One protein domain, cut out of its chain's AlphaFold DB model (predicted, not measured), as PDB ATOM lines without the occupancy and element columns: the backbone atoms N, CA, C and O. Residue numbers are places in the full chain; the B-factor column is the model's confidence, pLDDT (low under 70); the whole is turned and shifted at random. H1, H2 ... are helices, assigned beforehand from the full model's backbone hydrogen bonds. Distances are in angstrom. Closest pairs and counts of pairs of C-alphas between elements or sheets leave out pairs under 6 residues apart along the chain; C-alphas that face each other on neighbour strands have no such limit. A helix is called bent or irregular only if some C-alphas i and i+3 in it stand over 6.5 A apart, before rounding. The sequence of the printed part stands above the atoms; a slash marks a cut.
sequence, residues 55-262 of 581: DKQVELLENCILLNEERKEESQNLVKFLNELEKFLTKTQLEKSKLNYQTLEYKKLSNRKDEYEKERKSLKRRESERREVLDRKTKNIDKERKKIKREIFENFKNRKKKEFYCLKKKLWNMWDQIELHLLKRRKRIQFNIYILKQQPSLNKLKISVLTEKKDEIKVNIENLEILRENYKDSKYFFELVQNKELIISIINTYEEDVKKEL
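AT A GLANCE: This is residues 55 to 262 of the 581 residues of an uncharacterized protein of marine sediment metagenome (UniProt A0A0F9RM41). A long rod of helices is built along H3, a very long kinked helix; H2 folds back along its first part at one end, and H4 folds back along its last part at the other. H1 runs past the kink, with H6 beside its residues 71 to 89 and short H5 crossing near its residues 89 to 93, while residues 55 to 66 of H1 stick out. The printed part has 208 residues with six named helices, H1 to H6 in order, no named strand, and the class all helix, with packing part aligned, part crossed. It is extended, with a radius of gyration of the C-alphas of 28.5 A and spans of 100 by 36 by 22 A.

HOW THE PARTS SIT: H1, residues 55 to 97, touches H3, residues 128 to 197, with residues 78 to 96 alone, at a shallow tilt of 12 degrees, opposite ways; their closest C-alphas, Leu 85 and Leu 167, are 7.7 A apart. H3 has a kink of 46 degrees near residue 167. H2, residues 104 to 122, touches residues 131 to 148 of H3 alone, closest at C-alphas 120 and 131, 5.9 A. H4, residues 204 to 232, forms a helical hairpin with H3, at a steep tilt of 41 degrees; the closest C-alphas, Ile 193 and Ile 207, are 5.9 A apart. H5, residues 234 to 242, only just touches H1, with 3 pairs of C-alphas within 8 A, closest at Leu 89 and Val 241, 6.1 A. H6, residues 244 to 261, touches H1 at a shallow tilt of 19 degrees, opposite ways, closest at C-alphas 75 and 255, 6.4 A. Every O i to N i+4 pair is within hydrogen-bond range in H1, H2, H4 and H6, against 61 of 66 in H3 and 3 of 5 in H5.

IN THESE COORDINATES: H1 begins at C-alpha 55 (72.562, -18.842, -30.065) and is 61.7 A long; H3 measures 85.0 A and H4 42.2 A. H5 is irregular, with C-alphas 235 and 238 7.5 A apart. H6 ends at C-alpha 261 (97.099, -14.430, -29.630).

THE WHOLE: The two C-alphas farthest apart, Asp 55 and Arg 126, are 103.7 A apart. The printed part has no cut and no long link. Mean pLDDT of the printed part is 72.8; 96 residues are under 70, among them 55 to 79 and 246 to 262.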
ATOM      1  N   ASP A  55      72.136 -18.340 -28.761       45.72
ATOM      2  CA  ASP A  55      72.562 -18.842 -30.065       45.72
ATOM      3  C   ASP A  55      73.757 -18.042 -30.590       45.72
ATOM      4  O   ASP A  55      74.753 -18.647 -30.985       45.72
ATOM      5  N   LYS A  56      73.762 -16.705 -30.451       48.06
ATOM      6  CA  LYS A  56      74.955 -15.887 -30.742       48.06
ATOM      7  C   LYS A  56      76.139 -16.242 -29.849       48.06
ATOM      8  O   LYS A  56      77.263 -16.249 -30.327       48.06
ATOM      9  N   GLN A  57      75.939 -16.537 -28.564       42.84
ATOM     10  CA  GLN A  57      77.020 -16.940 -27.652       42.84
ATOM     11  C   GLN A  57      77.598 -18.307 -28.032       42.84
ATOM     12  O   GLN A  57      78.815 -18.475 -28.002       42.84
ATOM     13  N   VAL A  58      76.750 -19.271 -28.404       45.34
ATOM     14  CA  VAL A  58      77.171 -20.599 -28.874       45.34
ATOM     15  C   VAL A  58      77.894 -20.484 -30.211       45.34
ATOM     16  O   VAL A  58      78.978 -21.045 -30.343       45.34
ATOM     17  N   GLU A  59      77.366 -19.705 -31.152       46.94
ATOM     18  CA  GLU A  59      77.996 -19.420 -32.441       46.94
ATOM     19  C   GLU A  59      79.342 -18.699 -32.263       46.94
ATOM     20  O   GLU A  59      80.343 -19.098 -32.853       46.94
ATOM     21  N   LEU A  60      79.423 -17.698 -31.378       46.84
ATOM     22  CA  LEU A  60      80.675 -17.024 -31.019       46.84
ATOM     23  C   LEU A  60      81.691 -17.997 -30.407       46.84
ATOM     24  O   LEU A  60      82.879 -17.903 -30.712       46.84
ATOM     25  N   LEU A  61      81.250 -18.938 -29.569       45.09
ATOM     26  CA  LEU A  61      82.114 -19.955 -28.961       45.09
ATOM     27  C   LEU A  61      82.588 -21.005 -29.969       45.09
ATOM     28  O   LEU A  61      83.764 -21.369 -29.944       45.09
ATOM     29  N   GLU A  62      81.710 -21.489 -30.847       47.41
ATOM     30  CA  GLU A  62      82.062 -22.416 -31.927       47.41
ATOM     31  C   GLU A  62      83.025 -21.752 -32.917       47.41
ATOM     32  O   GLU A  62      84.072 -22.330 -33.217       47.41
ATOM     33  N   ASN A  63      82.760 -20.501 -33.302       48.25
ATOM     34  CA  ASN A  63      83.665 -19.693 -34.114       48.25
ATOM     35  C   ASN A  63      85.002 -19.459 -33.406       48.25
ATOM     36  O   ASN A  63      86.039 -19.557 -34.046       48.25
ATOM     37  N   CYS A  64      85.023 -19.224 -32.088       46.62
ATOM     38  CA  CYS A  64      86.271 -19.112 -31.326       46.62
ATOM     39  C   CYS A  64      87.073 -20.421 -31.301       46.62
ATOM     40  O   CYS A  64      88.301 -20.377 -31.307       46.62
ATOM     41  N   ILE A  65      86.423 -21.587 -31.239       49.50
ATOM     42  CA  ILE A  65      87.122 -22.882 -31.280       49.50
ATOM     43  C   ILE A  65      87.692 -23.132 -32.671       49.50
ATOM     44  O   ILE A  65      88.866 -23.478 -32.760       49.50
ATOM     45  N   LEU A  66      86.897 -22.913 -33.721       50.47
ATOM     46  CA  LEU A  66      87.341 -23.033 -35.109       50.47
ATOM     47  C   LEU A  66      88.511 -22.088 -35.390       50.47
ATOM     48  O   LEU A  66      89.568 -22.553 -35.794       50.47
ATOM     49  N   LEU A  67      88.392 -20.807 -35.024       52.12
ATOM     50  CA  LEU A  67      89.484 -19.831 -35.129       52.12
ATOM     51  C   LEU A  67      90.741 -20.259 -34.366       52.12
ATOM     52  O   LEU A  67      91.843 -19.938 -34.794       52.12
ATOM     53  N   ASN A  68      90.613 -20.944 -33.229       54.91
ATOM     54  CA  ASN A  68      91.772 -21.419 -32.472       54.91
ATOM     55  C   ASN A  68      92.405 -22.677 -33.073       54.91
ATOM     56  O   ASN A  68      93.626 -22.807 -33.028       54.91
ATOM     57  N   GLU A  69      91.602 -23.605 -33.599       57.09
ATOM     58  CA  GLU A  69      92.100 -24.781 -34.322       57.09
ATOM     59  C   GLU A  69      92.801 -24.335 -35.622       57.09
ATOM     60  O   GLU A  69      93.951 -24.714 -35.833       57.09
ATOM     61  N   GLU A  70      92.194 -23.416 -36.385       56.44
ATOM     62  CA  GLU A  70      92.782 -22.781 -37.575       56.44
ATOM     63  C   GLU A  70      94.084 -22.037 -37.248       56.44
ATOM     64  O   GLU A  70      95.096 -22.268 -37.898       56.44
ATOM     65  N   ARG A  71      94.118 -21.201 -36.197       59.25
ATOM     66  CA  ARG A  71      95.346 -20.488 -35.779       59.25
ATOM     67  C   ARG A  71      96.458 -21.424 -35.322       59.25
ATOM     68  O   ARG A  71      97.638 -21.118 -35.489       59.25
ATOM     69  N   LYS A  72      96.108 -22.552 -34.701       61.53
ATOM     70  CA  LYS A  72      97.092 -23.547 -34.265       61.53
ATOM     71  C   LYS A  72      97.692 -24.275 -35.464       61.53
ATOM     72  O   LYS A  72      98.902 -24.486 -35.493       61.53
ATOM     73  N   GLU A  73      96.863 -24.635 -36.436       61.81
ATOM     74  CA  GLU A  73      97.308 -25.207 -37.704       61.81
ATOM     75  C   GLU A  73      98.159 -24.201 -38.497       61.81
ATOM     76  O   GLU A  73      99.237 -24.549 -38.973       61.81
ATOM     77  N   GLU A  74      97.742 -22.934 -38.549       58.94
ATOM     78  CA  GLU A  74      98.495 -21.831 -39.154       58.94
ATOM     79  C   GLU A  74      99.879 -21.679 -38.505       58.94
ATOM     80  O   GLU A  74     100.888 -21.671 -39.207       58.94
ATOM     81  N   SER A  75      99.952 -21.663 -37.170       61.88
ATOM     82  CA  SER A  75     101.219 -21.618 -36.427       61.88
ATOM     83  C   SER A  75     102.126 -22.812 -36.746       61.88
ATOM     84  O   SER A  75     103.315 -22.633 -37.002       61.88
ATOM     85  N   GLN A  76     101.581 -24.031 -36.788       65.31
ATOM     86  CA  GLN A  76     102.353 -25.234 -37.118       65.31
ATOM     87  C   GLN A  76     102.878 -25.213 -38.557       65.31
ATOM     88  O   GLN A  76     104.035 -25.566 -38.804       65.31
ATOM     89  N   ASN A  77     102.047 -24.775 -39.503       63.59
ATOM     90  CA  ASN A  77     102.435 -24.613 -40.900       63.59
ATOM     91  C   ASN A  77     103.518 -23.542 -41.054       63.59
ATOM     92  O   ASN A  77     104.454 -23.731 -41.832       63.59
ATOM     93  N   LEU A  78     103.438 -22.469 -40.265       61.62
ATOM     94  CA  LEU A  78     104.416 -21.391 -40.273       61.62
ATOM     95  C   LEU A  78     105.776 -21.824 -39.740       61.62
ATOM     96  O   LEU A  78     106.780 -21.594 -40.406       61.62
ATOM     97  N   VAL A  79     105.807 -22.545 -38.618       66.19
ATOM     98  CA  VAL A  79     107.035 -23.147 -38.073       66.19
ATOM     99  C   VAL A  79     107.657 -24.121 -39.072       66.19
ATOM    100  O   VAL A  79     108.867 -24.118 -39.306       66.19
ATOM    101  N   LYS A  80     106.840 -24.972 -39.698       70.75
ATOM    102  CA  LYS A  80     107.325 -25.927 -40.699       70.75
ATOM    103  C   LYS A  80     107.946 -25.210 -41.896       70.75
ATOM    104  O   LYS A  80     109.016 -25.598 -42.359       70.75
ATOM    105  N   PHE A  81     107.291 -24.163 -42.376       67.69
ATOM    106  CA  PHE A  81     107.774 -23.365 -43.489       67.69
ATOM    107  C   PHE A  81     109.033 -22.560 -43.143       67.69
ATOM    108  O   PHE A  81     109.959 -22.547 -43.949       67.69
ATOM    109  N   LEU A  82     109.106 -21.952 -41.956       67.56
ATOM    110  CA  LEU A  82     110.305 -21.285 -41.438       67.56
ATOM    111  C   LEU A  82     111.517 -22.211 -41.509       67.56
ATOM    112  O   LEU A  82     112.531 -21.864 -42.107       67.56
ATOM    113  N   ASN A  83     111.360 -23.432 -40.998       72.50
ATOM    114  CA  ASN A  83     112.404 -24.450 -41.039       72.50
ATOM    115  C   ASN A  83     112.789 -24.842 -42.477       72.50
ATOM    116  O   ASN A  83     113.965 -25.063 -42.767       72.50
ATOM    117  N   GLU A  84     111.822 -24.953 -43.397       72.94
ATOM    118  CA  GLU A  84     112.094 -25.216 -44.821       72.94
ATOM    119  C   GLU A  84     112.868 -24.054 -45.471       72.94
ATOM    120  O   GLU A  84     113.838 -24.291 -46.200       72.94
ATOM    121  N   LEU A  85     112.472 -22.810 -45.186       71.19
ATOM    122  CA  LEU A  85     113.093 -21.599 -45.713       71.19
ATOM    123  C   LEU A  85     114.517 -21.425 -45.178       71.19
ATOM    124  O   LEU A  85     115.441 -21.210 -45.959       71.19
ATOM    125  N   GLU A  86     114.718 -21.573 -43.872       74.81
ATOM    126  CA  GLU A  86     116.025 -21.450 -43.225       74.81
ATOM    127  C   GLU A  86     117.006 -22.513 -43.731       74.81
ATOM    128  O   GLU A  86     118.137 -22.188 -44.114       74.81
ATOM    129  N   LYS A  87     116.563 -23.776 -43.837       79.94
ATOM    130  CA  LYS A  87     117.362 -24.857 -44.439       79.94
ATOM    131  C   LYS A  87     117.750 -24.526 -45.872       79.94
ATOM    132  O   LYS A  87     118.907 -24.712 -46.255       79.94
ATOM    133  N   PHE A  88     116.807 -24.030 -46.669       76.62
ATOM    134  CA  PHE A  88     117.065 -23.666 -48.057       76.62
ATOM    135  C   PHE A  88     118.058 -22.497 -48.179       76.62
ATOM    136  O   PHE A  88     119.001 -22.582 -48.972       76.62
ATOM    137  N   LEU A  89     117.884 -21.427 -47.396       73.56
ATOM    138  CA  LEU A  89     118.763 -20.253 -47.415       73.56
ATOM    139  C   LEU A  89     120.180 -20.621 -46.964       73.56
ATOM    140  O   LEU A  89     121.148 -20.283 -47.645       73.56
ATOM    141  N   THR A  90     120.304 -21.391 -45.883       74.81
ATOM    142  CA  THR A  90     121.591 -21.853 -45.344       74.81
ATOM    143  C   THR A  90     122.312 -22.768 -46.331       74.81
ATOM    144  O   THR A  90     123.484 -22.550 -46.643       74.81
ATOM    145  N   LYS A  91     121.598 -23.745 -46.908       81.38
ATOM    146  CA  LYS A  91     122.138 -24.627 -47.951       81.38
ATOM    147  C   LYS A  91     122.599 -23.828 -49.169       81.38
ATOM    148  O   LYS A  91     123.692 -24.058 -49.676       81.38
ATOM    149  N   THR A  92     121.806 -22.858 -49.615       72.44
ATOM    150  CA  THR A  92     122.150 -22.016 -50.768       72.44
ATOM    151  C   THR A  92     123.368 -21.137 -50.491       72.44
ATOM    152  O   THR A  92     124.225 -20.996 -51.363       72.44
ATOM    153  N   GLN A  93     123.483 -20.573 -49.286       74.94
ATOM    154  CA  GLN A  93     124.646 -19.784 -48.878       74.94
ATOM    155  C   GLN A  93     125.920 -20.643 -48.841       74.94
ATOM    156  O   GLN A  93     126.959 -20.212 -49.344       74.94
ATOM    157  N   LEU A  94     125.823 -21.873 -48.329       79.75
ATOM    158  CA  LEU A  94     126.922 -22.841 -48.306       79.75
ATOM    159  C   LEU A  94     127.326 -23.304 -49.713       79.75
ATOM    160  O   LEU A  94     128.505 -23.413 -50.025       79.75
ATOM    161  N   GLU A  95     126.366 -23.579 -50.591       79.81
ATOM    162  CA  GLU A  95     126.672 -23.948 -51.976       79.81
ATOM    163  C   GLU A  95     127.300 -22.785 -52.749       79.81
ATOM    164  O   GLU A  95     128.229 -22.999 -53.527       79.81
ATOM    165  N   LYS A  96     126.845 -21.550 -52.498       77.69
ATOM    166  CA  LYS A  96     127.443 -20.339 -53.072       77.69
ATOM    167  C   LYS A  96     128.902 -20.182 -52.639       77.69
ATOM    168  O   LYS A  96     129.735 -19.857 -53.481       77.69
ATOM    169  N   SER A  97     129.222 -20.410 -51.361       75.00
ATOM    170  CA  SER A  97     130.608 -20.324 -50.871       75.00
ATOM    171  C   SER A  97     131.496 -21.455 -51.403       75.00
ATOM    172  O   SER A  97     132.696 -21.259 -51.568       75.00
ATOM    173  N   LYS A  98     130.904 -22.609 -51.743       83.38
ATOM    174  CA  LYS A  98     131.582 -23.768 -52.347       83.38
ATOM    175  C   LYS A  98     131.688 -23.715 -53.877       83.38
ATOM    176  O   LYS A  98     132.143 -24.691 -54.474       83.38
ATOM    177  N   LEU A  99     131.279 -22.625 -54.534       82.00
ATOM    178  CA  LEU A  99     131.398 -22.510 -55.990       82.00
ATOM    179  C   LEU A  99     132.863 -22.608 -56.422       82.00
ATOM    180  O   LEU A  99     133.662 -21.690 -56.236       82.00
ATOM    181  N   ASN A 100     133.203 -23.738 -57.038       83.31
ATOM    182  CA  ASN A 100     134.538 -23.963 -57.549       83.31
ATOM    183  C   ASN A 100     134.708 -23.270 -58.905       83.31
ATOM    184  O   ASN A 100     134.275 -23.767 -59.943       83.31
ATOM    185  N   TYR A 101     135.383 -22.125 -58.888       80.56
ATOM    186  CA  TYR A 101     135.749 -21.407 -60.106       80.56
ATOM    187  C   TYR A 101     136.956 -22.017 -60.833       80.56
ATOM    188  O   TYR A 101     137.240 -21.616 -61.958       80.56
ATOM    189  N   GLN A 102     137.666 -22.976 -60.227       81.62
ATOM    190  CA  GLN A 102     138.807 -23.661 -60.837       81.62
ATOM    191  C   GLN A 102     138.379 -24.838 -61.717       81.62
ATOM    192  O   GLN A 102     138.745 -25.994 -61.478       81.62
ATOM    193  N   THR A 103     137.624 -24.544 -62.771       85.75
ATOM    194  CA  THR A 103     137.399 -25.513 -63.847       85.75
ATOM    195  C   THR A 103     138.717 -25.854 -64.544       85.75
ATOM    196  O   THR A 103     139.694 -25.106 -64.460       85.75
ATOM    197  N   LEU A 104     138.755 -26.977 -65.265       87.62
ATOM    198  CA  LEU A 104     139.923 -27.362 -66.064       87.62
ATOM    199  C   LEU A 104     140.351 -26.234 -67.019       87.62
ATOM    200  O   LEU A 104     141.536 -25.942 -67.156       87.62
ATOM    201  N   GLU A 105     139.380 -25.559 -67.628       86.75
ATOM    202  CA  GLU A 105     139.597 -24.416 -68.513       86.75
ATOM    203  C   GLU A 105     140.153 -23.194 -67.764       86.75
ATOM    204  O   GLU A 105     141.137 -22.595 -68.196       86.75
ATOM    205  N   TYR A 106     139.622 -22.878 -66.577       91.00
ATOM    206  CA  TYR A 106     140.150 -21.806 -65.730       91.00
ATOM    207  C   TYR A 106     141.592 -22.072 -65.268       91.00
ATOM    208  O   TYR A 106     142.402 -21.141 -65.192       91.00
ATOM    209  N   LYS A 107     141.924 -23.335 -64.968       90.44
ATOM    210  CA  LYS A 107     143.288 -23.766 -64.625       90.44
ATOM    211  C   LYS A 107     144.230 -23.604 -65.819       90.44
ATOM    212  O   LYS A 107     145.277 -22.988 -65.666       90.44
ATOM    213  N   LYS A 108     143.823 -24.042 -67.019       92.00
ATOM    214  CA  LYS A 108     144.588 -23.829 -68.265       92.00
ATOM    215  C   LYS A 108     144.859 -22.344 -68.528       92.00
ATOM    216  O   LYS A 108     145.981 -21.978 -68.862       92.00
ATOM    217  N   LEU A 109     143.857 -21.485 -68.336       91.25
ATOM    218  CA  LEU A 109     144.012 -20.035 -68.477       91.25
ATOM    219  C   LEU A 109     144.915 -19.424 -67.400       91.25
ATOM    220  O   LEU A 109     145.679 -18.515 -67.707       91.25
ATOM    221  N   SER A 110     144.852 -19.909 -66.156       90.12
ATOM    222  CA  SER A 110     145.746 -19.435 -65.088       90.12
ATOM    223  C   SER A 110     147.197 -19.815 -65.373       90.12
ATOM    224  O   SER A 110     148.051 -18.941 -65.331       90.12
ATOM    225  N   ASN A 111     147.459 -21.055 -65.794       93.00
ATOM    226  CA  ASN A 111     148.809 -21.492 -66.157       93.00
ATOM    227  C   ASN A 111     149.381 -20.665 -67.320       93.00
ATOM    228  O   ASN A 111     150.503 -20.180 -67.233       93.00
ATOM    229  N   ARG A 112     148.579 -20.410 -68.367       91.00
ATOM    230  CA  ARG A 112     148.978 -19.529 -69.483       91.00
ATOM    231  C   ARG A 112     149.255 -18.092 -69.037       91.00
ATOM    232  O   ARG A 112     150.129 -17.434 -69.593       91.00
ATOM    233  N   LYS A 113     148.508 -17.582 -68.053       92.38
ATOM    234  CA  LYS A 113     148.772 -16.259 -67.470       92.38
ATOM    235  C   LYS A 113     150.126 -16.240 -66.768       92.38
ATOM    236  O   LYS A 113     150.903 -15.319 -66.996       92.38
ATOM    237  N   ASP A 114     150.403 -17.256 -65.957       92.44
ATOM    238  CA  ASP A 114     151.655 -17.369 -65.208       92.44
ATOM    239  C   ASP A 114     152.857 -17.508 -66.156       92.44
ATOM    240  O   ASP A 114     153.907 -16.915 -65.912       92.44
ATOM    241  N   GLU A 115     152.700 -18.234 -67.267       92.88
ATOM    242  CA  GLU A 115     153.687 -18.309 -68.353       92.88
ATOM    243  C   GLU A 115     153.964 -16.927 -68.963       92.88
ATOM    244  O   GLU A 115     155.122 -16.512 -69.032       92.88
ATOM    245  N   TYR A 116     152.923 -16.170 -69.332       90.94
ATOM    246  CA  TYR A 116     153.091 -14.818 -69.876       90.94
ATOM    247  C   TYR A 116     153.672 -13.829 -68.863       90.94
ATOM    248  O   TYR A 116     154.456 -12.961 -69.243       90.94
ATOM    249  N   GLU A 117     153.345 -13.947 -67.575       89.12
ATOM    250  CA  GLU A 117     153.951 -13.121 -66.528       89.12
ATOM    251  C   GLU A 117     155.429 -13.457 -66.306       89.12
ATOM    252  O   GLU A 117     156.236 -12.545 -66.105       89.12
ATOM    253  N   LYS A 118     155.806 -14.742 -66.367       92.69
ATOM    254  CA  LYS A 118     157.209 -15.176 -66.308       92.69
ATOM    255  C   LYS A 118     157.998 -14.666 -67.514       92.69
ATOM    256  O   LYS A 118     159.060 -14.082 -67.317       92.69
ATOM    257  N   GLU A 119     157.459 -14.807 -68.727       90.69
ATOM    258  CA  GLU A 119     158.081 -14.282 -69.952       90.69
ATOM    259  C   GLU A 119     158.206 -12.754 -69.891       90.69
ATOM    260  O   GLU A 119     159.257 -12.191 -70.176       90.69
ATOM    261  N   ARG A 120     157.174 -12.050 -69.418       88.00
ATOM    262  CA  ARG A 120     157.218 -10.590 -69.271       88.00
ATOM    263  C   ARG A 120     158.319 -10.131 -68.310       88.00
ATOM    264  O   ARG A 120     158.951  -9.105 -68.562       88.00
ATOM    265  N   LYS A 121     158.534 -10.864 -67.212       89.88
ATOM    266  CA  LYS A 121     159.566 -10.563 -66.205       89.88
ATOM    267  C   LYS A 121     160.989 -10.811 -66.717       89.88
ATOM    268  O   LYS A 121     161.896 -10.135 -66.239       89.88
ATOM    269  N   SER A 122     161.191 -11.726 -67.669       88.94
ATOM    270  CA  SER A 122     162.516 -12.026 -68.235       88.94
ATOM    271  C   SER A 122     162.947 -11.079 -69.365       88.94
ATOM    272  O   SER A 122     164.142 -10.995 -69.654       88.94
ATOM    273  N   LEU A 123     162.020 -10.329 -69.972       87.88
ATOM    274  CA  LEU A 123     162.332  -9.368 -71.041       87.88
ATOM    275  C   LEU A 123     163.161  -8.177 -70.539       87.88
ATOM    276  O   LEU A 123     162.905  -7.626 -69.464       87.88
ATOM    277  N   LYS A 124     164.102  -7.692 -71.354       85.19
ATOM    278  CA  LYS A 124     164.922  -6.499 -71.059       85.19
ATOM    279  C   LYS A 124     164.154  -5.207 -71.383       85.19
ATOM    280  O   LYS A 124     163.187  -5.204 -72.138       85.19
ATOM    281  N   ARG A 125     164.585  -4.059 -70.830       72.94
ATOM    282  CA  ARG A 125     163.911  -2.747 -71.021       72.94
ATOM    283  C   ARG A 125     163.789  -2.296 -72.488       72.94
ATOM    284  O   ARG A 125     162.898  -1.515 -72.783       72.94
ATOM    285  N   ARG A 126     164.658  -2.779 -73.384       75.06
ATOM    286  CA  ARG A 126     164.653  -2.433 -74.819       75.06
ATOM    287  C   ARG A 126     163.600  -3.203 -75.636       75.06
ATOM    288  O   ARG A 126     163.399  -2.884 -76.795       75.06
ATOM    289  N   GLU A 127     162.909  -4.177 -75.041       84.31
ATOM    290  CA  GLU A 127     161.900  -5.022 -75.705       84.31
ATOM    291  C   GLU A 127     160.469  -4.551 -75.377       84.31
ATOM    292  O   GLU A 127     159.607  -5.333 -74.958       84.31
ATOM    293  N   SER A 128     160.219  -3.245 -75.502       84.88
ATOM    294  CA  SER A 128     158.949  -2.603 -75.125       84.88
ATOM    295  C   SER A 128     157.749  -3.151 -75.906       84.88
ATOM    296  O   SER A 128     156.726  -3.468 -75.300       84.88
ATOM    297  N   GLU A 129     157.888  -3.355 -77.216       86.75
ATOM    298  CA  GLU A 129     156.821  -3.887 -78.076       86.75
ATOM    299  C   GLU A 129     156.389  -5.299 -77.657       86.75
ATOM    300  O   GLU A 129     155.199  -5.600 -77.537       86.75
ATOM    301  N   ARG A 130     157.352  -6.174 -77.344       86.94
ATOM    302  CA  ARG A 130     157.065  -7.545 -76.899       86.94
ATOM    303  C   ARG A 130     156.392  -7.565 -75.524       86.94
ATOM    304  O   ARG A 130     155.480  -8.363 -75.300       86.94
ATOM    305  N   ARG A 131     156.774  -6.647 -74.624       85.75
ATOM    306  CA  ARG A 131     156.086  -6.445 -73.336       85.75
ATOM    307  C   ARG A 131     154.642  -5.985 -73.527       85.75
ATOM    308  O   ARG A 131     153.758  -6.524 -72.862       85.75
ATOM    309  N   GLU A 132     154.381  -5.060 -74.450       89.00
ATOM    310  CA  GLU A 132     153.011  -4.633 -74.763       89.00
ATOM    311  C   GLU A 132     152.144  -5.784 -75.284       89.00
ATOM    312  O   GLU A 132     150.985  -5.923 -74.879       89.00
ATOM    313  N   VAL A 133     152.692  -6.634 -76.154       92.06
ATOM    314  CA  VAL A 133     151.980  -7.812 -76.670       92.06
ATOM    315  C   VAL A 133     151.611  -8.770 -75.531       92.06
ATOM    316  O   VAL A 133     150.466  -9.228 -75.465       92.06
ATOM    317  N   LEU A 134     152.534  -9.044 -74.602       89.75
ATOM    318  CA  LEU A 134     152.268  -9.888 -73.429       89.75
ATOM    319  C   LEU A 134     151.234  -9.265 -72.480       89.75
ATOM    320  O   LEU A 134     150.375  -9.978 -71.956       89.75
ATOM    321  N   ASP A 135     151.234  -7.942 -72.317       89.94
ATOM    322  CA  ASP A 135     150.227  -7.235 -71.518       89.94
ATOM    323  C   ASP A 135     148.828  -7.318 -72.140       89.94
ATOM    324  O   ASP A 135     147.841  -7.556 -71.433       89.94
ATOM    325  N   ARG A 136     148.719  -7.198 -73.470       93.06
ATOM    326  CA  ARG A 136     147.450  -7.405 -74.190       93.06
ATOM    327  C   ARG A 136     146.954  -8.845 -74.036       93.06
ATOM    328  O   ARG A 136     145.777  -9.051 -73.735       93.06
ATOM    329  N   LYS A 137     147.844  -9.836 -74.165       93.06
ATOM    330  CA  LYS A 137     147.517 -11.261 -73.964       93.06
ATOM    331  C   LYS A 137     147.053 -11.551 -72.531       93.06
ATOM    332  O   LYS A 137     146.022 -12.193 -72.346       93.06
ATOM    333  N   THR A 138     147.743 -11.009 -71.528       90.69
ATOM    334  CA  THR A 138     147.384 -11.142 -70.103       90.69
ATOM    335  C   THR A 138     146.007 -10.539 -69.814       90.69
ATOM    336  O   THR A 138     145.160 -11.182 -69.189       90.69
ATOM    337  N   LYS A 139     145.728  -9.337 -70.343       93.38
ATOM    338  CA  LYS A 139     144.404  -8.697 -70.236       93.38
ATOM    339  C   LYS A 139     143.299  -9.533 -70.890       93.38
ATOM    340  O   LYS A 139     142.200  -9.601 -70.340       93.38
ATOM    341  N   ASN A 140     143.564 -10.161 -72.035       94.50
ATOM    342  CA  ASN A 140     142.596 -11.047 -72.689       94.50
ATOM    343  C   ASN A 140     142.315 -12.303 -71.853       94.50
ATOM    344  O   ASN A 140     141.147 -12.618 -71.632       94.50
ATOM    345  N   ILE A 141     143.345 -12.939 -71.286       92.06
ATOM    346  CA  ILE A 141     143.159 -14.070 -70.361       92.06
ATOM    347  C   ILE A 141     142.317 -13.661 -69.145       92.06
ATOM    348  O   ILE A 141     141.414 -14.390 -68.736       92.06
ATOM    349  N   ASP A 142     142.558 -12.483 -68.565       90.81
ATOM    350  CA  ASP A 142     141.759 -12.005 -67.432       90.81
ATOM    351  C   ASP A 142     140.289 -11.753 -67.810       90.81
ATOM    352  O   ASP A 142     139.393 -12.005 -66.996       90.81
ATOM    353  N   LYS A 143     140.010 -11.302 -69.043       93.56
ATOM    354  CA  LYS A 143     138.638 -11.191 -69.568       93.56
ATOM    355  C   LYS A 143     137.976 -12.566 -69.698       93.56
ATOM    356  O   LYS A 143     136.842 -12.722 -69.247       93.56
ATOM    357  N   GLU A 144     138.674 -13.560 -70.240       91.62
ATOM    358  CA  GLU A 144     138.159 -14.931 -70.377       91.62
ATOM    359  C   GLU A 144     137.922 -15.598 -69.016       91.62
ATOM    360  O   GLU A 144     136.842 -16.129 -68.762       91.62
ATOM    361  N   ARG A 145     138.858 -15.464 -68.068       90.56
ATOM    362  CA  ARG A 145     138.680 -15.934 -66.681       90.56
ATOM    363  C   ARG A 145     137.462 -15.295 -66.011       90.56
ATOM    364  O   ARG A 145     136.736 -15.973 -65.284       90.56
ATOM    365  N   LYS A 146     137.218 -13.998 -66.245       90.94
ATOM    366  CA  LYS A 146     136.005 -13.307 -65.769       90.94
ATOM    367  C   LYS A 146     134.742 -13.854 -66.436       90.94
ATOM    368  O   LYS A 146     133.736 -14.000 -65.744       90.94
ATOM    369  N   LYS A 147     134.785 -14.178 -67.733       92.25
ATOM    370  CA  LYS A 147     133.666 -14.796 -68.462       92.25
ATOM    371  C   LYS A 147     133.303 -16.161 -67.868       92.25
ATOM    372  O   LYS A 147     132.154 -16.343 -67.482       92.25
ATOM    373  N   ILE A 148     134.284 -17.040 -67.654       86.88
ATOM    374  CA  ILE A 148     134.076 -18.357 -67.022       86.88
ATOM    375  C   ILE A 148     133.464 -18.208 -65.622       86.88
ATOM    376  O   ILE A 148     132.489 -18.877 -65.289       86.88
ATOM    377  N   LYS A 149     133.983 -17.286 -64.794       86.25
ATOM    378  CA  LYS A 149     133.402 -17.016 -63.467       86.25
ATOM    379  C   LYS A 149     131.935 -16.580 -63.546       86.25
ATOM    380  O   LYS A 149     131.135 -17.025 -62.725       86.25
ATOM    381  N   ARG A 150     131.587 -15.728 -64.519       86.44
ATOM    382  CA  ARG A 150     130.201 -15.292 -64.756       86.44
ATOM    383  C   ARG A 150     129.317 -16.452 -65.200       86.44
ATOM    384  O   ARG A 150     128.243 -16.606 -64.641       86.44
ATOM    385  N   GLU A 151     129.772 -17.291 -66.126       89.62
ATOM    386  CA  GLU A 151     129.009 -18.454 -66.603       89.62
ATOM    387  C   GLU A 151     128.743 -19.474 -65.489       89.62
ATOM    388  O   GLU A 151     127.610 -19.926 -65.323       89.62
ATOM    389  N   ILE A 152     129.748 -19.789 -64.665       83.38
ATOM    390  CA  ILE A 152     129.585 -20.671 -63.496       83.38
ATOM    391  C   ILE A 152     128.553 -20.087 -62.523       83.38
ATOM    392  O   ILE A 152     127.679 -20.807 -62.034       83.38
ATOM    393  N   PHE A 153     128.628 -18.781 -62.260       82.69
ATOM    394  CA  PHE A 153     127.686 -18.104 -61.375       82.69
ATOM    395  C   PHE A 153     126.261 -18.052 -61.953       82.69
ATOM    396  O   PHE A 153     125.303 -18.304 -61.224       82.69
ATOM    397  N   GLU A 154     126.099 -17.799 -63.253       84.88
ATOM    398  CA  GLU A 154     124.791 -17.812 -63.922       84.88
ATOM    399  C   GLU A 154     124.183 -19.220 -63.969       84.88
ATOM    400  O   GLU A 154     122.988 -19.392 -63.725       84.88
ATOM    401  N   ASN A 155     124.991 -20.263 -64.169       83.19
ATOM    402  CA  ASN A 155     124.527 -21.648 -64.079       83.19
ATOM    403  C   ASN A 155     124.040 -21.999 -62.669       83.19
ATOM    404  O   ASN A 155     122.980 -22.611 -62.511       83.19
ATOM    405  N   PHE A 156     124.774 -21.578 -61.637       82.12
ATOM    406  CA  PHE A 156     124.335 -21.706 -60.248       82.12
ATOM    407  C   PHE A 156     123.018 -20.959 -59.999       82.12
ATOM    408  O   PHE A 156     122.067 -21.541 -59.470       82.12
ATOM    409  N   LYS A 157     122.921 -19.705 -60.455       79.19
ATOM    410  CA  LYS A 157     121.711 -18.878 -60.363       79.19
ATOM    411  C   LYS A 157     120.512 -19.543 -61.036       79.19
ATOM    412  O   LYS A 157     119.442 -19.596 -60.438       79.19
ATOM    413  N   ASN A 158     120.684 -20.110 -62.226       80.38
ATOM    414  CA  ASN A 158     119.617 -20.794 -62.957       80.38
ATOM    415  C   ASN A 158     119.143 -22.076 -62.259       80.38
ATOM    416  O   ASN A 158     117.938 -22.329 -62.205       80.38
ATOM    417  N   ARG A 159     120.059 -22.863 -61.678       79.81
ATOM    418  CA  ARG A 159     119.700 -24.043 -60.868       79.81
ATOM    419  C   ARG A 159     118.895 -23.636 -59.634       79.81
ATOM    420  O   ARG A 159     117.795 -24.145 -59.426       79.81
ATOM    421  N   LYS A 160     119.379 -22.644 -58.882       80.19
ATOM    422  CA  LYS A 160     118.693 -22.150 -57.679       80.19
ATOM    423  C   LYS A 160     117.382 -21.446 -57.968       80.19
ATOM    424  O   LYS A 160     116.451 -21.597 -57.190       80.19
ATOM    425  N   LYS A 161     117.246 -20.780 -59.113       76.44
ATOM    426  CA  LYS A 161     115.975 -20.198 -59.558       76.44
ATOM    427  C   LYS A 161     114.869 -21.253 -59.678       76.44
ATOM    428  O   LYS A 161     113.737 -20.971 -59.295       76.44
ATOM    429  N   LYS A 162     115.183 -22.462 -60.164       75.75
ATOM    430  CA  LYS A 162     114.212 -23.570 -60.250       75.75
ATOM    431  C   LYS A 162     113.815 -24.092 -58.867       75.75
ATOM    432  O   LYS A 162     112.628 -24.219 -58.594       75.75
ATOM    433  N   GLU A 163     114.788 -24.335 -57.991       74.00
ATOM    434  CA  GLU A 163     114.526 -24.770 -56.607       74.00
ATOM    435  C   GLU A 163     113.721 -23.716 -55.829       74.00
ATOM    436  O   GLU A 163     112.741 -24.032 -55.151       74.00
ATOM    437  N   PHE A 164     114.083 -22.442 -55.991       68.12
ATOM    438  CA  PHE A 164     113.397 -21.322 -55.367       68.12
ATOM    439  C   PHE A 164     111.974 -21.144 -55.892       68.12
ATOM    440  O   PHE A 164     111.099 -20.775 -55.122       68.12
ATOM    441  N   TYR A 165     111.694 -21.433 -57.165       73.50
ATOM    442  CA  TYR A 165     110.337 -21.336 -57.710       73.50
ATOM    443  C   TYR A 165     109.341 -22.249 -56.971       73.50
ATOM    444  O   TYR A 165     108.210 -21.843 -56.695       73.50
ATOM    445  N   CYS A 166     109.771 -23.451 -56.575       71.25
ATOM    446  CA  CYS A 166     108.959 -24.371 -55.776       71.25
ATOM    447  C   CYS A 166     108.660 -23.819 -54.373       71.25
ATOM    448  O   CYS A 166     107.523 -23.913 -53.907       71.25
ATOM    449  N   LEU A 167     109.652 -23.201 -53.723       67.50
ATOM    450  CA  LEU A 167     109.475 -22.516 -52.438       67.50
ATOM    451  C   LEU A 167     108.602 -21.270 -52.582       67.50
ATOM    452  O   LEU A 167     107.658 -21.117 -51.817       67.50
ATOM    453  N   LYS A 168     108.842 -20.441 -53.605       68.38
ATOM    454  CA  LYS A 168     108.095 -19.215 -53.921       68.38
ATOM    455  C   LYS A 168     106.593 -19.470 -53.989       68.38
ATOM    456  O   LYS A 168     105.833 -18.668 -53.466       68.38
ATOM    457  N   LYS A 169     106.152 -20.586 -54.579       70.25
ATOM    458  CA  LYS A 169     104.721 -20.926 -54.647       70.25
ATOM    459  C   LYS A 169     104.100 -21.167 -53.261       70.25
ATOM    460  O   LYS A 169     102.979 -20.735 -53.025       70.25
ATOM    461  N   LYS A 170     104.823 -21.817 -52.340       67.25
ATOM    462  CA  LYS A 170     104.379 -21.987 -50.941       67.25
ATOM    463  C   LYS A 170     104.428 -20.663 -50.172       67.25
ATOM    464  O   LYS A 170     103.502 -20.331 -49.443       67.25
ATOM    465  N   LEU A 171     105.500 -19.910 -50.402       65.69
ATOM    466  CA  LEU A 171     105.798 -18.612 -49.810       65.69
ATOM    467  C   LEU A 171     104.695 -17.590 -50.118       65.69
ATOM    468  O   LEU A 171     104.223 -16.927 -49.208       65.69
ATOM    469  N   TRP A 172     104.239 -17.516 -51.375       66.50
ATOM    470  CA  TRP A 172     103.171 -16.609 -51.815       66.50
ATOM    471  C   TRP A 172     101.839 -16.876 -51.117       66.50
ATOM    472  O   TRP A 172     101.223 -15.946 -50.610       66.50
ATOM    473  N   ASN A 173     101.434 -18.145 -51.013       65.12
ATOM    474  CA  ASN A 173     100.192 -18.506 -50.326       65.12
ATOM    475  C   ASN A 173     100.223 -18.141 -48.833       65.12
ATOM    476  O   ASN A 173      99.189 -17.809 -48.263       65.12
ATOM    477  N   MET A 174     101.396 -18.202 -48.202       63.94
ATOM    478  CA  MET A 174     101.573 -17.778 -46.812       63.94
ATOM    479  C   MET A 174     101.700 -16.261 -46.667       63.94
ATOM    480  O   MET A 174     101.244 -15.708 -45.670       63.94
ATOM    481  N   TRP A 175     102.284 -15.579 -47.651       68.44
ATOM    482  CA  TRP A 175     102.486 -14.131 -47.625       68.44
ATOM    483  C   TRP A 175     101.165 -13.378 -47.529       68.44
ATOM    484  O   TRP A 175     101.014 -12.499 -46.684       68.44
ATOM    485  N   ASP A 176     100.192 -13.784 -48.345       66.56
ATOM    486  CA  ASP A 176      98.857 -13.192 -48.343       66.56
ATOM    487  C   ASP A 176      98.154 -13.416 -46.989       66.56
ATOM    488  O   ASP A 176      97.410 -12.555 -46.519       66.56
ATOM    489  N   GLN A 177      98.418 -14.542 -46.313       65.94
ATOM    490  CA  GLN A 177      97.875 -14.824 -44.978       65.94
ATOM    491  C   GLN A 177      98.522 -13.954 -43.892       65.94
ATOM    492  O   GLN A 177      97.804 -13.363 -43.082       65.94
ATOM    493  N   ILE A 178      99.853 -13.810 -43.915       64.81
ATOM    494  CA  ILE A 178     100.614 -12.967 -42.980       64.81
ATOM    495  C   ILE A 178     100.195 -11.498 -43.122       64.81
ATOM    496  O   ILE A 178      99.888 -10.833 -42.130       64.81
ATOM    497  N   GLU A 179     100.122 -10.995 -44.356       66.38
ATOM    498  CA  GLU A 179      99.686  -9.630 -44.664       66.38
ATOM    499  C   GLU A 179      98.260  -9.381 -44.150       66.38
ATOM    500  O   GLU A 179      98.007  -8.425 -43.407       66.38
ATOM    501  N   LEU A 180      97.326 -10.289 -44.461       67.94
ATOM    502  CA  LEU A 180      95.941 -10.208 -43.999       67.94
ATOM    503  C   LEU A 180      95.850 -10.200 -42.465       67.94
ATOM    504  O   LEU A 180      95.041  -9.463 -41.891       67.94
ATOM    505  N   HIS A 181      96.659 -11.011 -41.786       66.25
ATOM    506  CA  HIS A 181      96.692 -11.069 -40.330       66.25
ATOM    507  C   HIS A 181      97.224  -9.767 -39.719       66.25
ATOM    508  O   HIS A 181      96.575  -9.201 -38.833       66.25
ATOM    509  N   LEU A 182      98.345  -9.239 -40.216       64.00
ATOM    510  CA  LEU A 182      98.907  -7.969 -39.744       64.00
ATOM    511  C   LEU A 182      97.937  -6.801 -39.970       64.00
ATOM    512  O   LEU A 182      97.734  -5.983 -39.068       64.00
ATOM    513  N   LEU A 183      97.243  -6.769 -41.113       68.50
ATOM    514  CA  LEU A 183      96.183  -5.796 -41.391       68.50
ATOM    515  C   LEU A 183      95.015  -5.916 -40.401       68.50
ATOM    516  O   LEU A 183      94.546  -4.906 -39.863       68.50
ATOM    517  N   LYS A 184      94.548  -7.140 -40.113       68.06
ATOM    518  CA  LYS A 184      93.499  -7.388 -39.106       68.06
ATOM    519  C   LYS A 184      93.946  -6.932 -37.716       68.06
ATOM    520  O   LYS A 184      93.170  -6.289 -37.007       68.06
ATOM    521  N   ARG A 185      95.191  -7.212 -37.328       66.62
ATOM    522  CA  ARG A 185      95.755  -6.819 -36.031       66.62
ATOM    523  C   ARG A 185      95.896  -5.305 -35.899       66.62
ATOM    524  O   ARG A 185      95.450  -4.743 -34.899       66.62
ATOM    525  N   ARG A 186      96.398  -4.627 -36.935       71.38
ATOM    526  CA  ARG A 186      96.450  -3.159 -37.007       71.38
ATOM    527  C   ARG A 186      95.062  -2.542 -36.814       71.38
ATOM    528  O   ARG A 186      94.919  -1.620 -36.014       71.38
ATOM    529  N   LYS A 187      94.029  -3.090 -37.474       66.62
ATOM    530  CA  LYS A 187      92.629  -2.654 -37.298       66.62
ATOM    531  C   LYS A 187      92.131  -2.848 -35.860       66.62
ATOM    532  O   LYS A 187      91.517  -1.935 -35.314       66.62
ATOM    533  N   ARG A 188      92.429  -3.985 -35.216       65.62
ATOM    534  CA  ARG A 188      92.066  -4.235 -33.803       65.62
ATOM    535  C   ARG A 188      92.739  -3.249 -32.849       65.62
ATOM    536  O   ARG A 188      92.074  -2.692 -31.984       65.62
ATOM    537  N   ILE A 189      94.039  -3.003 -33.013       63.38
ATOM    538  CA  ILE A 189      94.776  -2.040 -32.183       63.38
ATOM    539  C   ILE A 189      94.212  -0.632 -32.377       63.38
ATOM    540  O   ILE A 189      93.981   0.076 -31.401       63.38
ATOM    541  N   GLN A 190      93.912  -0.245 -33.618       68.75
ATOM    542  CA  GLN A 190      93.287   1.041 -33.924       68.75
ATOM    543  C   GLN A 190      91.907   1.190 -33.266       68.75
ATOM    544  O   GLN A 190      91.607   2.251 -32.720       68.75
ATOM    545  N   PHE A 191      91.099   0.128 -33.256       61.91
ATOM    546  CA  PHE A 191      89.816   0.096 -32.556       61.91
ATOM    547  C   PHE A 191      89.974   0.189 -31.028       61.91
ATOM    548  O   PHE A 191      89.268   0.957 -30.381       61.91
ATOM    549  N   ASN A 192      90.952  -0.511 -30.445       61.66
ATOM    550  CA  ASN A 192      91.246  -0.423 -29.012       61.66
ATOM    551  C   ASN A 192      91.719   0.978 -28.606       61.66
ATOM    552  O   ASN A 192      91.268   1.505 -27.593       61.66
ATOM    553  N   ILE A 193      92.582   1.610 -29.409       70.19
ATOM    554  CA  ILE A 193      92.988   3.009 -29.205       70.19
ATOM    555  C   ILE A 193      91.760   3.925 -29.252       70.19
ATOM    556  O   ILE A 193      91.637   4.810 -28.410       70.19
ATOM    557  N   TYR A 194      90.846   3.709 -30.205       71.88
ATOM    558  CA  TYR A 194      89.603   4.475 -30.303       71.88
ATOM    559  C   TYR A 194      88.744   4.337 -29.037       71.88
ATOM    560  O   TYR A 194      88.376   5.356 -28.462       71.88
ATOM    561  N   ILE A 195      88.500   3.115 -28.546       67.56
ATOM    562  CA  ILE A 195      87.749   2.885 -27.297       67.56
ATOM    563  C   ILE A 195      88.432   3.563 -26.104       67.56
ATOM    564  O   ILE A 195      87.776   4.250 -25.326       67.56
ATOM    565  N   LEU A 196      89.750   3.405 -25.958       69.81
ATOM    566  CA  LEU A 196      90.493   3.971 -24.828       69.81
ATOM    567  C   LEU A 196      90.496   5.505 -24.839       69.81
ATOM    568  O   LEU A 196      90.508   6.117 -23.774       69.81
ATOM    569  N   LYS A 197      90.433   6.135 -26.019       77.75
ATOM    570  CA  LYS A 197      90.264   7.590 -26.156       77.75
ATOM    571  C   LYS A 197      88.895   8.084 -25.677       77.75
ATOM    572  O   LYS A 197      88.811   9.226 -25.243       77.75
ATOM    573  N   GLN A 198      87.865   7.234 -25.688       75.56
ATOM    574  CA  GLN A 198      86.543   7.553 -25.129       75.56
ATOM    575  C   GLN A 198      86.518   7.501 -23.587       75.56
ATOM    576  O   GLN A 198      85.530   7.898 -22.979       75.56
ATOM    577  N   GLN A 199      87.594   7.028 -22.938       73.75
ATOM    578  CA  GLN A 199      87.742   6.979 -21.476       73.75
ATOM    579  C   GLN A 199      89.078   7.619 -21.037       73.75
ATOM    580  O   GLN A 199      90.040   6.906 -20.717       73.75
ATOM    581  N   PRO A 200      89.170   8.966 -21.033       56.84
ATOM    582  CA  PRO A 200      90.446   9.687 -20.992       56.84
ATOM    583  C   PRO A 200      91.200   9.602 -19.658       56.84
ATOM    584  O   PRO A 200      92.422   9.751 -19.635       56.84
ATOM    585  N   SER A 201      90.498   9.364 -18.546       56.12
ATOM    586  CA  SER A 201      91.024   9.575 -17.191       56.12
ATOM    587  C   SER A 201      92.012   8.511 -16.690       56.12
ATOM    588  O   SER A 201      92.678   8.757 -15.690       56.12
ATOM    589  N   LEU A 202      92.175   7.366 -17.372       54.16
ATOM    590  CA  LEU A 202      93.037   6.266 -16.893       54.16
ATOM    591  C   LEU A 202      93.986   5.637 -17.933       54.16
ATOM    592  O   LEU A 202      94.691   4.680 -17.614       54.16
ATOM    593  N   ASN A 203      94.039   6.137 -19.173       67.62
ATOM    594  CA  ASN A 203      94.566   5.332 -20.287       67.62
ATOM    595  C   ASN A 203      95.718   5.940 -21.109       67.62
ATOM    596  O   ASN A 203      96.141   5.298 -22.070       67.62
ATOM    597  N   LYS A 204      96.288   7.103 -20.748       74.69
ATOM    598  CA  LYS A 204      97.386   7.733 -21.526       74.69
ATOM    599  C   LYS A 204      98.567   6.785 -21.790       74.69
ATOM    600  O   LYS A 204      98.985   6.656 -22.936       74.69
ATOM    601  N   LEU A 205      99.033   6.066 -20.765       75.88
ATOM    602  CA  LEU A 205     100.155   5.121 -20.882       75.88
ATOM    603  C   LEU A 205      99.806   3.885 -21.737       75.88
ATOM    604  O   LEU A 205     100.627   3.376 -22.490       75.88
ATOM    605  N   LYS A 206      98.559   3.398 -21.665       74.69
ATOM    606  CA  LYS A 206      98.094   2.287 -22.516       74.69
ATOM    607  C   LYS A 206      97.950   2.712 -23.975       74.69
ATOM    608  O   LYS A 206      98.215   1.913 -24.869       74.69
ATOM    609  N   ILE A 207      97.536   3.955 -24.218       73.88
ATOM    610  CA  ILE A 207      97.408   4.513 -25.566       73.88
ATOM    611  C   ILE A 207      98.789   4.666 -26.212       73.88
ATOM    612  O   ILE A 207      98.923   4.282 -27.372       73.88
ATOM    613  N   SER A 208      99.813   5.152 -25.496       77.69
ATOM    614  CA  SER A 208     101.171   5.277 -26.057       77.69
ATOM    615  C   SER A 208     101.755   3.918 -26.453       77.69
ATOM    616  O   SER A 208     102.134   3.744 -27.607       77.69
ATOM    617  N   VAL A 209     101.683   2.916 -25.569       75.31
ATOM    618  CA  VAL A 209     102.156   1.545 -25.847       75.31
ATOM    619  C   VAL A 209     101.426   0.909 -27.039       75.31
ATOM    620  O   VAL A 209     102.029   0.219 -27.861       75.31
ATOM    621  N   LEU A 210     100.109   1.113 -27.162       70.44
ATOM    622  CA  LEU A 210      99.353   0.606 -28.313       70.44
ATOM    623  C   LEU A 210      99.679   1.356 -29.608       70.44
ATOM    624  O   LEU A 210      99.561   0.772 -30.683       70.44
ATOM    625  N   THR A 211     100.072   2.626 -29.516       77.56
ATOM    626  CA  THR A 211     100.463   3.435 -30.677       77.56
ATOM    627  C   THR A 211     101.825   2.992 -31.202       77.56
ATOM    628  O   THR A 211     101.921   2.698 -32.388       77.56
ATOM    629  N   GLU A 212     102.816   2.785 -30.330       78.06
ATOM    630  CA  GLU A 212     104.120   2.214 -30.712       78.06
ATOM    631  C   GLU A 212     103.964   0.851 -31.399       78.06
ATOM    632  O   GLU A 212     104.476   0.643 -32.496       78.06
ATOM    633  N   LYS A 213     103.152  -0.051 -30.830       71.81
ATOM    634  CA  LYS A 213     102.849  -1.353 -31.457       71.81
ATOM    635  C   LYS A 213     102.157  -1.229 -32.813       71.81
ATOM    636  O   LYS A 213     102.349  -2.064 -33.693       71.81
ATOM    637  N   LYS A 214     101.293  -0.225 -32.988       77.25
ATOM    638  CA  LYS A 214     100.624   0.032 -34.271       77.25
ATOM    639  C   LYS A 214     101.637   0.475 -35.328       77.25
ATOM    640  O   LYS A 214     101.517   0.041 -36.474       77.25
ATOM    641  N   ASP A 215     102.587   1.320 -34.946       77.19
ATOM    642  CA  ASP A 215     103.624   1.832 -35.840       77.19
ATOM    643  C   ASP A 215     104.648   0.741 -36.181       77.19
ATOM    644  O   ASP A 215     104.988   0.577 -37.349       77.19
ATOM    645  N   GLU A 216     105.014  -0.112 -35.223       75.56
ATOM    646  CA  GLU A 216     105.816  -1.320 -35.460       75.56
ATOM    647  C   GLU A 216     105.151  -2.256 -36.489       75.56
ATOM    648  O   GLU A 216     105.772  -2.677 -37.465       75.56
ATOM    649  N   ILE A 217     103.848  -2.528 -36.339       68.25
ATOM    650  CA  ILE A 217     103.094  -3.340 -37.309       68.25
ATOM    651  C   ILE A 217     103.043  -2.662 -38.681       68.25
ATOM    652  O   ILE A 217     103.082  -3.349 -39.700       68.25
ATOM    653  N   LYS A 218     102.949  -1.329 -38.732       77.50
ATOM    654  CA  LYS A 218     102.969  -0.577 -39.991       77.50
ATOM    655  C   LYS A 218     104.309  -0.758 -40.712       77.50
ATOM    656  O   LYS A 218     104.287  -1.090 -41.891       77.50
ATOM    657  N   VAL A 219     105.428  -0.626 -40.001       77.38
ATOM    658  CA  VAL A 219     106.774  -0.866 -40.549       77.38
ATOM    659  C   VAL A 219     106.917  -2.308 -41.044       77.38
ATOM    660  O   VAL A 219     107.438  -2.539 -42.130       77.38
ATOM    661  N   ASN A 220     106.391  -3.290 -40.306       69.88
ATOM    662  CA  ASN A 220     106.410  -4.690 -40.739       69.88
ATOM    663  C   ASN A 220     105.579  -4.932 -42.012       69.88
ATOM    664  O   ASN A 220     106.008  -5.700 -42.871       69.88
ATOM    665  N   ILE A 221     104.423  -4.273 -42.158       70.44
ATOM    666  CA  ILE A 221     103.614  -4.332 -43.388       70.44
ATOM    667  C   ILE A 221     104.373  -3.699 -44.561       70.44
ATOM    668  O   ILE A 221     104.470  -4.322 -45.610       70.44
ATOM    669  N   GLU A 222     104.964  -2.515 -44.377       77.19
ATOM    670  CA  GLU A 222     105.746  -1.837 -45.424       77.19
ATOM    671  C   GLU A 222     106.957  -2.679 -45.857       77.19
ATOM    672  O   GLU A 222     107.189  -2.873 -47.048       77.19
ATOM    673  N   ASN A 223     107.681  -3.279 -44.907       72.75
ATOM    674  CA  ASN A 223     108.776  -4.204 -45.206       72.75
ATOM    675  C   ASN A 223     108.291  -5.441 -45.975       72.75
ATOM    676  O   ASN A 223     108.953  -5.883 -46.913       72.75
ATOM    677  N   LEU A 224     107.132  -5.996 -45.611       67.50
ATOM    678  CA  LEU A 224     106.528  -7.121 -46.323       67.50
ATOM    679  C   LEU A 224     106.065  -6.744 -47.731       67.50
ATOM    680  O   LEU A 224     106.182  -7.580 -48.622       67.50
ATOM    681  N   GLU A 225     105.567  -5.530 -47.954       72.06
ATOM    682  CA  GLU A 225     105.190  -5.028 -49.281       72.06
ATOM    683  C   GLU A 225     106.422  -4.815 -50.169       72.06
ATOM    684  O   GLU A 225     106.445  -5.289 -51.306       72.06
ATOM    685  N   ILE A 226     107.484  -4.200 -49.631       72.69
ATOM    686  CA  ILE A 226     108.772  -4.032 -50.326       72.69
ATOM    687  C   ILE A 226     109.339  -5.398 -50.719       72.69
ATOM    688  O   ILE A 226     109.726  -5.625 -51.867       72.69
ATOM    689  N   LEU A 227     109.349  -6.342 -49.777       66.88
ATOM    690  CA  LEU A 227     109.766  -7.708 -50.051       66.88
ATOM    691  C   LEU A 227     108.836  -8.363 -51.091       66.88
ATOM    692  O   LEU A 227     109.324  -8.949 -52.046       66.88
ATOM    693  N   ARG A 228     107.511  -8.222 -51.004       68.38
ATOM    694  CA  ARG A 228     106.568  -8.807 -51.976       68.38
ATOM    695  C   ARG A 228     106.810  -8.309 -53.402       68.38
ATOM    696  O   ARG A 228     106.821  -9.123 -54.330       68.38
ATOM    697  N   GLU A 229     107.036  -7.008 -53.579       69.56
ATOM    698  CA  GLU A 229     107.356  -6.412 -54.881       69.56
ATOM    699  C   GLU A 229     108.709  -6.904 -55.409       69.56
ATOM    700  O   GLU A 229     108.799  -7.356 -56.554       69.56
ATOM    701  N   ASN A 230     109.729  -6.979 -54.551       64.06
ATOM    702  CA  ASN A 230     111.023  -7.557 -54.918       64.06
ATOM    703  C   ASN A 230     110.902  -9.053 -55.276       64.06
ATOM    704  O   ASN A 230     111.611  -9.557 -56.140       64.06
ATOM    705  N   TYR A 231     109.965  -9.794 -54.680       63.41
ATOM    706  CA  TYR A 231     109.809 -11.234 -54.914       63.41
ATOM    707  C   TYR A 231     108.984 -11.571 -56.159       63.41
ATOM    708  O   TYR A 231     109.013 -12.728 -56.615       63.41
ATOM    709  N   LYS A 232     108.247 -10.613 -56.742       61.66
ATOM    710  CA  LYS A 232     107.590 -10.815 -58.045       61.66
ATOM    711  C   LYS A 232     108.627 -11.147 -59.111       61.66
ATOM    712  O   LYS A 232     108.437 -12.127 -59.839       61.66
ATOM    713  N   ASP A 233     109.758 -10.449 -59.108       61.28
ATOM    714  CA  ASP A 233     110.860 -10.725 -60.020       61.28
ATOM    715  C   ASP A 233     111.882 -11.697 -59.406       61.28
ATOM    716  O   ASP A 233     112.570 -11.442 -58.422       61.28
ATOM    717  N   SER A 234     112.031 -12.848 -60.059       56.84
ATOM    718  CA  SER A 234     113.055 -13.850 -59.741       56.84
ATOM    719  C   SER A 234     114.499 -13.322 -59.728       56.84
ATOM    720  O   SER A 234     115.389 -14.022 -59.239       56.84
ATOM    721  N   LYS A 235     114.759 -12.131 -60.287       61.59
ATOM    722  CA  LYS A 235     116.079 -11.490 -60.275       61.59
ATOM    723  C   LYS A 235     116.565 -11.127 -58.869       61.59
ATOM    724  O   LYS A 235     117.769 -11.230 -58.642       61.59
ATOM    725  N   TYR A 236     115.672 -10.819 -57.930       63.69
ATOM    726  CA  TYR A 236     116.031 -10.366 -56.576       63.69
ATOM    727  C   TYR A 236     116.232 -11.510 -55.565       63.69
ATOM    728  O   TYR A 236     116.433 -11.294 -54.373       63.69
ATOM    729  N   PHE A 237     116.270 -12.764 -56.036       65.62
ATOM    730  CA  PHE A 237     116.531 -13.943 -55.203       65.62
ATOM    731  C   PHE A 237     117.816 -13.850 -54.356       65.62
ATOM    732  O   PHE A 237     117.882 -14.373 -53.248       65.62
ATOM    733  N   PHE A 238     118.869 -13.215 -54.868       64.69
ATOM    734  CA  PHE A 238     120.129 -13.126 -54.128       64.69
ATOM    735  C   PHE A 238     120.137 -12.042 -53.051       64.69
ATOM    736  O   PHE A 238     120.849 -12.215 -52.064       64.69
ATOM    737  N   GLU A 239     119.330 -10.992 -53.194       67.06
ATOM    738  CA  GLU A 239     119.118  -9.994 -52.135       67.06
ATOM    739  C   GLU A 239     118.393 -10.621 -50.941       67.06
ATOM    740  O   GLU A 239     118.693 -10.350 -49.788       67.06
ATOM    741  N   LEU A 240     117.513 -11.571 -51.227       63.88
ATOM    742  CA  LEU A 240     116.833 -12.463 -50.291       63.88
ATOM    743  C   LEU A 240     117.807 -13.277 -49.421       63.88
ATOM    744  O   LEU A 240     117.670 -13.344 -48.203       63.88
ATOM    745  N   VAL A 241     118.824 -13.875 -50.052       63.53
ATOM    746  CA  VAL A 241     119.894 -14.608 -49.352       63.53
ATOM    747  C   VAL A 241     120.766 -13.654 -48.528       63.53
ATOM    748  O   VAL A 241     121.268 -14.045 -47.477       63.53
ATOM    749  N   GLN A 242     120.944 -12.411 -48.985       66.56
ATOM    750  CA  GLN A 242     121.683 -11.379 -48.252       66.56
ATOM    751  C   GLN A 242     120.899 -10.842 -47.046       66.56
ATOM    752  O   GLN A 242     121.497 -10.602 -46.005       66.56
ATOM    753  N   ASN A 243     119.572 -10.753 -47.147       65.19
ATOM    754  CA  ASN A 243     118.675 -10.247 -46.105       65.19
ATOM    755  C   ASN A 243     118.034 -11.364 -45.262       65.19
ATOM    756  O   ASN A 243     116.966 -11.168 -44.681       65.19
ATOM    757  N   LYS A 244     118.666 -12.547 -45.193       68.12
ATOM    758  CA  LYS A 244     118.089 -13.729 -44.528       68.12
ATOM    759  C   LYS A 244     117.647 -13.448 -43.087       68.12
ATOM    760  O   LYS A 244     116.600 -13.930 -42.674       68.12
ATOM    761  N   GLU A 245     118.423 -12.657 -42.345       71.06
ATOM    762  CA  GLU A 245     118.173 -12.395 -40.923       71.06
ATOM    763  C   GLU A 245     116.942 -11.518 -40.713       71.06
ATOM    764  O   GLU A 245     116.120 -11.829 -39.858       71.06
ATOM    765  N   LEU A 246     116.758 -10.497 -41.558       67.75
ATOM    766  CA  LEU A 246     115.580  -9.628 -41.539       67.75
ATOM    767  C   LEU A 246     114.292 -10.420 -41.822       67.75
ATOM    768  O   LEU A 246     113.257 -10.217 -41.193       67.75
ATOM    769  N   ILE A 247     114.342 -11.342 -42.784       64.94
ATOM    770  CA  ILE A 247     113.175 -12.148 -43.164       64.94
ATOM    771  C   ILE A 247     112.816 -13.118 -42.041       64.94
ATOM    772  O   ILE A 247     111.651 -13.215 -41.656       64.94
ATOM    773  N   ILE A 248     113.817 -13.810 -41.496       68.44
ATOM    774  CA  ILE A 248     113.622 -14.724 -40.371       68.44
ATOM    775  C   ILE A 248     113.089 -13.953 -39.158       68.44
ATOM    776  O   ILE A 248     112.148 -14.420 -38.524       68.44
ATOM    777  N   SER A 249     113.596 -12.747 -38.872       69.38
ATOM    778  CA  SER A 249     113.106 -11.946 -37.747       69.38
ATOM    779  C   SER A 249     111.644 -11.536 -37.916       69.38
ATOM    780  O   SER A 249     110.874 -11.673 -36.971       69.38
ATOM    781  N   ILE A 250     111.224 -11.092 -39.108       64.12
ATOM    782  CA  ILE A 250     109.823 -10.716 -39.374       64.12
ATOM    783  C   ILE A 250     108.890 -11.916 -39.168       64.12
ATOM    784  O   ILE A 250     107.840 -11.788 -38.533       64.12
ATOM    785  N   ILE A 251     109.269 -13.091 -39.677       64.50
ATOM    786  CA  ILE A 251     108.433 -14.290 -39.576       64.50
ATOM    787  C   ILE A 251     108.425 -14.841 -38.136       64.50
ATOM    788  O   ILE A 251     107.373 -15.257 -37.659       64.50
ATOM    789  N   ASN A 252     109.541 -14.772 -37.407       68.00
ATOM    790  CA  ASN A 252     109.597 -15.151 -35.990       68.00
ATOM    791  C   ASN A 252     108.740 -14.225 -35.118       68.00
ATOM    792  O   ASN A 252     108.018 -14.700 -34.243       68.00
ATOM    793  N   THR A 253     108.764 -12.913 -35.374       68.25
ATOM    794  CA  THR A 253     107.875 -11.956 -34.697       68.25
ATOM    795  C   THR A 253     106.412 -12.310 -34.950       68.25
ATOM    796  O   THR A 253     105.619 -12.362 -34.011       68.25
ATOM    797  N   TYR A 254     106.062 -12.649 -36.196       64.44
ATOM    798  CA  TYR A 254     104.722 -13.123 -36.537       64.44
ATOM    799  C   TYR A 254     104.347 -14.412 -35.794       64.44
ATOM    800  O   TYR A 254     103.258 -14.503 -35.232       64.44
ATOM    801  N   GLU A 255     105.242 -15.401 -35.750       66.62
ATOM    802  CA  GLU A 255     105.022 -16.654 -35.025       66.62
ATOM    803  C   GLU A 255     104.746 -16.405 -33.536       66.62
ATOM    804  O   GLU A 255     103.774 -16.922 -32.981       66.62
ATOM    805  N   GLU A 256     105.575 -15.582 -32.895       67.44
ATOM    806  CA  GLU A 256     105.421 -15.197 -31.493       67.44
ATOM    807  C   GLU A 256     104.114 -14.442 -31.244       67.44
ATOM    808  O   GLU A 256     103.459 -14.635 -30.218       67.44
ATOM    809  N   ASP A 257     103.682 -13.617 -32.191       63.06
ATOM    810  CA  ASP A 257     102.405 -12.923 -32.106       63.06
ATOM    811  C   ASP A 257     101.212 -13.871 -32.254       63.06
ATOM    812  O   ASP A 257     100.264 -13.778 -31.471       63.06
ATOM    813  N   VAL A 258     101.274 -14.840 -33.171       59.72
ATOM    814  CA  VAL A 258     100.261 -15.899 -33.289       59.72
ATOM    815  C   VAL A 258     100.207 -16.737 -32.005       59.72
ATOM    816  O   VAL A 258      99.114 -17.026 -31.512       59.72
ATOM    817  N   LYS A 259     101.360 -17.062 -31.400       63.38
ATOM    818  CA  LYS A 259     101.448 -17.752 -30.097       63.38
ATOM    819  C   LYS A 259     100.876 -16.936 -28.938       63.38
ATOM    820  O   LYS A 259     100.247 -17.512 -28.057       63.38
ATOM    821  N   LYS A 260     101.069 -15.616 -28.920       63.41
ATOM    822  CA  LYS A 260     100.510 -14.722 -27.887       63.41
ATOM    823  C   LYS A 260      99.011 -14.488 -28.067       63.41
ATOM    824  O   LYS A 260      98.301 -14.293 -27.083       63.41
ATOM    825  N   GLU A 261      98.528 -14.495 -29.309       54.94
ATOM    826  CA  GLU A 261      97.099 -14.430 -29.630       54.94
ATOM    827  C   GLU A 261      96.374 -15.776 -29.450       54.94
ATOM    828  O   GLU A 261      95.141 -15.796 -29.398       54.94
ATOM    829  N   LEU A 262      97.105 -16.892 -29.350       51.94
ATOM    830  CA  LEU A 262      96.565 -18.182 -28.931       51.94
ATOM    831  C   LEU A 262      96.161 -18.080 -27.448       51.94
ATOM    832  O   LEU A 262      96.997 -17.827 -26.583       51.94
TER     833      LEU A 262